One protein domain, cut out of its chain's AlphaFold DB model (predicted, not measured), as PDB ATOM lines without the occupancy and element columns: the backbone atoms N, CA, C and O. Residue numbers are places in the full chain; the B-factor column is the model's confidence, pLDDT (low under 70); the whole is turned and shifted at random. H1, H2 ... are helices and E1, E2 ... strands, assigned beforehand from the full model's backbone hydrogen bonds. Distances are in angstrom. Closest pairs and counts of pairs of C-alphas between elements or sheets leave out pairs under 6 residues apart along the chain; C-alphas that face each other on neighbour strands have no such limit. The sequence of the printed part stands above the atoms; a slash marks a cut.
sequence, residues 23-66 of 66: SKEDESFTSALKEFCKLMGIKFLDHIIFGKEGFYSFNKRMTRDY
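Overview. This is residues 23 to 66 of the 66 residues of the protein "MPN domain-containing protein" of Candidatus Desantisbacteria bacterium CG1_02_38_46 (UniProt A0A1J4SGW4). A helix, H1, and a long strand, E1, make a V joined by a tight turn, and E2 and E3 add a small three-stranded sheet at the far end of E1. The 44 printed residues run H1, E1, E2, E3, a mixed class, with the sheet in the order E1, E2, E3, antiparallel. The whole is only just loose, close to compact, with a radius of gyration of the C-alphas of 11.6 A, and spans 35 by 19 by 13 A.

Along the chain. Find C-alpha 24 at (128.964, 69.854, 12.534); H1 runs from there to residue 39, 22.8 A. E1, residues 43 to 50, covers 21.4 A. E2 is residues 54 to 57; E3, residues 62 to 65, ends at (130.046, 55.504, 28.055).

Arrangement. Look for the meander, each strand the antiparallel neighbour of the one before. In hairpin E1 and E2, N 49 and O 56 are 2.9 A apart, within hydrogen-bond range; in hairpin E2 and E3, N 55 and O 64 are 2.8 A apart, also within range. H1 is on the sheet; its closest C-alphas to E1 are Cys 37 and Phe 44, 5.9 A. In H1 every O i to N i+4 pair is within range.

Size, cuts and confidence. C-alphas 39 and 66 are farthest apart, 35.1 A. The printed part has no cut, its three links are tight, and no printed residue is under pLDDT 70.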
ATOM      1  N   SER A  23     128.877  65.510  14.889       96.06
ATOM      2  CA  SER A  23     129.429  66.225  13.738       96.06
ATOM      3  C   SER A  23     128.898  67.666  13.667       96.06
ATOM      4  O   SER A  23     127.935  68.038  14.345       96.06
ATOM      5  N   LYS A  24     129.484  68.496  12.794       97.56
ATOM      6  CA  LYS A  24     128.964  69.854  12.534       97.56
ATOM      7  C   LYS A  24     127.565  69.815  11.920       97.56
ATOM      8  O   LYS A  24     126.749  70.715  12.139       97.56
ATOM      9  N   GLU A  25     127.295  68.779  11.142       97.25
ATOM     10  CA  GLU A  25     126.013  68.505  10.520       97.25
ATOM     11  C   GLU A  25     124.969  68.164  11.589       97.25
ATOM     12  O   GLU A  25     123.877  68.731  11.555       97.25
ATOM     13  N   ASP A  26     125.321  67.348  12.592       97.12
ATOM     14  CA  ASP A  26     124.443  67.058  13.734       97.12
ATOM     15  C   ASP A  26     124.129  68.314  14.545       97.12
ATOM     16  O   ASP A  26     122.979  68.535  14.932       97.12
ATOM     17  N   GLU A  27     125.123  69.172  14.791       98.00
ATOM     18  CA  GLU A  27     124.922  70.445  15.490       98.00
ATOM     19  C   GLU A  27     123.974  71.370  14.718       98.00
ATOM     20  O   GLU A  27     123.012  71.907  15.284       98.00
ATOM     21  N   SER A  28     124.211  71.517  13.414       98.31
ATOM     22  CA  SER A  28     123.406  72.358  12.525       98.31
ATOM     23  C   SER A  28     121.969  71.845  12.431       98.31
ATOM     24  O   SER A  28     121.016  72.618  12.575       98.31
ATOM     25  N   PHE A  29     121.803  70.531  12.274       98.00
ATOM     26  CA  PHE A  29     120.505  69.867  12.269       98.00
ATOM     27  C   PHE A  29     119.771  70.058  13.600       98.00
ATOM     28  O   PHE A  29     118.599  70.435  13.614       98.00
ATOM     29  N   THR A  30     120.463  69.882  14.727       98.19
ATOM     30  CA  THR A  30     119.885  70.082  16.064       98.19
ATOM     31  C   THR A  30     119.406  71.516  16.262       98.19
ATOM     32  O   THR A  30     118.351  71.738  16.857       98.19
ATOM     33  N   SER A  31     120.166  72.499  15.773       98.06
ATOM     34  CA  SER A  31     119.786  73.912  15.825       98.06
ATOM     35  C   SER A  31     118.503  74.174  15.031       98.06
ATOM     36  O   SER A  31     117.532  74.706  15.571       98.06
ATOM     37  N   ALA A  32     118.444  73.697  13.783       98.06
ATOM     38  CA  ALA A  32     117.258  73.822  12.940       98.06
ATOM     39  C   ALA A  32     116.032  73.124  13.555       98.06
ATOM     40  O   ALA A  32     114.927  73.669  13.548       98.06
ATOM     41  N   LEU A  33     116.224  71.943  14.146       96.75
ATOM     42  CA  LEU A  33     115.161  71.177  14.789       96.75
ATOM     43  C   LEU A  33     114.618  71.868  16.047       96.75
ATOM     44  O   LEU A  33     113.407  71.846  16.283       96.75
ATOM     45  N   LYS A  34     115.482  72.519  16.836       97.00
ATOM     46  CA  LYS A  34     115.072  73.342  17.988       97.00
ATOM     47  C   LYS A  34     114.218  74.530  17.556       97.00
ATOM     48  O   LYS A  34     113.163  74.753  18.152       97.00
ATOM     49  N   GLU A  35     114.624  75.245  16.506       97.62
ATOM     50  CA  GLU A  35     113.834  76.356  15.961       97.62
ATOM     51  C   GLU A  35     112.498  75.873  15.385       97.62
ATOM     52  O   GLU A  35     111.456  76.465  15.660       97.62
ATOM     53  N   PHE A  36     112.484  74.740  14.680       94.88
ATOM     54  CA  PHE A  36     111.244  74.121  14.213       94.88
ATOM     55  C   PHE A  36     110.296  73.779  15.371       94.88
ATOM     56  O   PHE A  36     109.121  74.140  15.338       94.88
ATOM     57  N   CYS A  37     110.798  73.129  16.425       94.19
ATOM     58  CA  CYS A  37     109.998  72.788  17.603       94.19
ATOM     59  C   CYS A  37     109.398  74.043  18.256       94.19
ATOM     60  O   CYS A  37     108.208  74.061  18.575       94.19
ATOM     61  N   LYS A  38     110.189  75.117  18.374       94.19
ATOM     62  CA  LYS A  38     109.741  76.419  18.884       94.19
ATOM     63  C   LYS A  38     108.617  77.016  18.034       94.19
ATOM     64  O   LYS A  38     107.612  77.443  18.596       94.19
ATOM     65  N   LEU A  39     108.752  77.010  16.707       94.06
ATOM     66  CA  LEU A  39     107.723  77.509  15.784       94.06
ATOM     67  C   LEU A  39     106.423  76.701  15.864       94.06
ATOM     68  O   LEU A  39     105.336  77.259  15.747       94.06
ATOM     69  N   MET A  40     106.531  75.394  16.090       90.62
ATOM     70  CA  MET A  40     105.387  74.485  16.164       90.62
ATOM     71  C   MET A  40     104.753  74.399  17.560       90.62
ATOM     72  O   MET A  40     103.766  73.685  17.725       90.62
ATOM     73  N   GLY A  41     105.311  75.077  18.569       90.56
ATOM     74  CA  GLY A  41     104.857  74.962  19.958       90.56
ATOM     75  C   GLY A  41     105.101  73.579  20.578       90.56
ATOM     76  O   GLY A  41     104.418  73.200  21.527       90.56
ATOM     77  N   ILE A  42     106.060  72.814  20.050       91.94
ATOM     78  CA  ILE A  42     106.431  71.480  20.536       91.94
ATOM     79  C   ILE A  42     107.671  71.611  21.416       91.94
ATOM     80  O   ILE A  42     108.638  72.283  21.061       91.94
ATOM     81  N   LYS A  43     107.692  70.933  22.565       94.56
ATOM     82  CA  LYS A  43     108.878  70.920  23.425       94.56
ATOM     83  C   LYS A  43     109.973  70.042  22.816       94.56
ATOM     84  O   LYS A  43     109.829  68.825  22.764       94.56
ATOM     85  N   PHE A  44     111.095  70.630  22.416       96.62
ATOM     86  CA  PHE A  44     112.301  69.857  22.119       96.62
ATOM     87  C   PHE A  44     112.888  69.304  23.427       96.62
ATOM     88  O   PHE A  44     113.165  70.071  24.351       96.62
ATOM     89  N   LEU A  45     113.032  67.983  23.531       97.75
ATOM     90  CA  LEU A  45     113.483  67.299  24.745       97.75
ATOM     91  C   LEU A  45     114.965  66.931  24.671       97.75
ATOM     92  O   LEU A  45     115.704  67.236  25.604       97.75
ATOM     93  N   ASP A  46     115.393  66.292  23.581       98.06
ATOM     94  CA  ASP A  46     116.799  65.956  23.361       98.06
ATOM     95  C   ASP A  46     117.085  65.582  21.899       98.06
ATOM     96  O   ASP A  46     116.180  65.227  21.139       98.06
ATOM     97  N   HIS A  47     118.362  65.617  21.534       98.44
ATOM     98  CA  HIS A  47     118.908  64.860  20.416       98.44
ATOM     99  C   HIS A  47     120.006  63.962  20.988       98.44
ATOM    100  O   HIS A  47     120.924  64.449  21.649       98.44
ATOM    101  N   ILE A  48     119.865  62.654  20.796       98.31
ATOM    102  CA  ILE A  48     120.784  61.654  21.331       98.31
ATOM    103  C   ILE A  48     121.498  60.977  20.169       98.31
ATOM    104  O   ILE A  48     120.845  60.410  19.293       98.31
ATOM    105  N   ILE A  49     122.827  61.016  20.189       97.94
ATOM    106  CA  ILE A  49     123.666  60.257  19.264       97.94
ATOM    107  C   ILE A  49     124.139  59.011  19.999       97.94
ATOM    108  O   ILE A  49     124.790  59.123  21.033       97.94
ATOM    109  N   PHE A  50     123.816  57.831  19.486       97.38
ATOM    110  CA  PHE A  50     124.382  56.575  19.964       97.38
ATOM    111  C   PHE A  50     125.613  56.226  19.141       97.38
ATOM    112  O   PHE A  50     125.547  56.218  17.916       97.38
ATOM    113  N   GLY A  51     126.719  55.936  19.815       95.31
ATOM    114  CA  GLY A  51     127.907  55.339  19.224       95.31
ATOM    115  C   GLY A  51     128.108  53.920  19.747       95.31
ATOM    116  O   GLY A  51     127.276  53.370  20.475       95.31
ATOM    117  N   LYS A  52     129.251  53.328  19.401       93.75
ATOM    118  CA  LYS A  52     129.569  51.948  19.792       93.75
ATOM    119  C   LYS A  52     129.728  51.759  21.308       93.75
ATOM    120  O   LYS A  52     129.224  50.784  21.850       93.75
ATOM    121  N   GLU A  53     130.414  52.687  21.971       92.50
ATOM    122  CA  GLU A  53     130.818  52.563  23.383       92.50
ATOM    123  C   GLU A  53     130.033  53.497  24.319       92.50
ATOM    124  O   GLU A  53     130.288  53.534  25.518       92.50
ATOM    125  N   GLY A  54     129.067  54.256  23.794       95.12
ATOM    126  CA  GLY A  54     128.322  55.224  24.588       95.12
ATOM    127  C   GLY A  54     127.327  56.048  23.785       95.12
ATOM    128  O   GLY A  54     126.981  55.719  22.648       95.12
ATOM    129  N   PHE A  55     126.874  57.152  24.373       97.69
ATOM    130  CA  PHE A  55     125.978  58.110  23.734       97.69
ATOM    131  C   PHE A  55     126.321  59.558  24.092       97.69
ATOM    132  O   PHE A  55     126.866  59.836  25.158       97.69
ATOM    133  N   TYR A  56     125.935  60.493  23.231       98.25
ATOM    134  CA  TYR A  56     125.977  61.930  23.477       98.25
ATOM    135  C   TYR A  56     124.559  62.481  23.572       98.25
ATOM    136  O   TYR A  56     123.706  62.154  22.749       98.25
ATOM    137  N   SER A  57     124.307  63.338  24.560       98.31
ATOM    138  CA  SER A  57     123.047  64.078  24.703       98.31
ATOM    139  C   SER A  57     123.285  65.560  24.437       98.31
ATOM    140  O   SER A  57     124.053  66.209  25.150       98.31
ATOM    141  N   PHE A  58     122.572  66.131  23.464       98.12
ATOM    142  CA  PHE A  58     122.612  67.568  23.179       98.12
ATOM    143  C   PHE A  58     121.985  68.415  24.292       98.12
ATOM    144  O   PHE A  58     122.372  69.573  24.479       98.12
ATOM    145  N   ASN A  59     121.003  67.876  25.016       96.75
ATOM    146  CA  ASN A  59     120.377  68.553  26.147       96.75
ATOM    147  C   ASN A  59     121.321  68.616  27.357       96.75
ATOM    148  O   ASN A  59     121.426  69.654  28.006       96.75
ATOM    149  N   LYS A  60     122.041  67.526  27.645       97.00
ATOM    150  CA  LYS A  60     123.022  67.470  28.741       97.00
ATOM    151  C   LYS A  60     124.405  67.995  28.352       97.00
ATOM    152  O   LYS A  60     125.181  68.317  29.244       97.00
ATOM    153  N   ARG A  61     124.695  68.098  27.050       96.38
ATOM    154  CA  ARG A  61     126.004  68.452  26.475       96.38
ATOM    155  C   ARG A  61     127.139  67.605  27.044       96.38
ATOM    156  O   ARG A  61     128.164  68.126  27.474       96.38
ATOM    157  N   MET A  62     126.929  66.296  27.068       96.38
ATOM    158  CA  MET A  62     127.910  65.340  27.570       96.38
ATOM    159  C   MET A  62     127.825  64.024  26.810       96.38
ATOM    160  O   MET A  62     126.738  63.619  26.385       96.38
ATOM    161  N   THR A  63     128.971  63.360  26.718       95.06
ATOM    162  CA  THR A  63     129.074  61.950  26.344       95.06
ATOM    163  C   THR A  63     129.008  61.096  27.606       95.06
ATOM    164  O   THR A  63     129.482  61.503  28.670       95.06
ATOM    165  N   ARG A  64     128.398  59.920  27.497       95.44
ATOM    166  CA  ARG A  64     128.399  58.888  28.526       95.44
ATOM    167  C   ARG A  64     128.694  57.542  27.887       95.44
ATOM    168  O   ARG A  64     127.970  57.128  26.986       95.44
ATOM    169  N   ASP A  65     129.691  56.867  28.434       92.69
ATOM    170  CA  ASP A  65     130.046  55.504  28.055       92.69
ATOM    171  C   ASP A  65     129.137  54.484  28.772       92.69
ATOM    172  O   ASP A  65     128.476  54.824  29.769       92.69
ATOM    173  N   TYR A  66     129.047  53.266  28.233       84.88
ATOM    174  CA  TYR A  66     128.260  52.167  28.815       84.88
ATOM    175  C   TYR A  66     128.871  51.582  30.093       84.88
ATOM    176  O   TYR A  66     130.114  51.518  30.206       84.88
TER     177      TYR A  66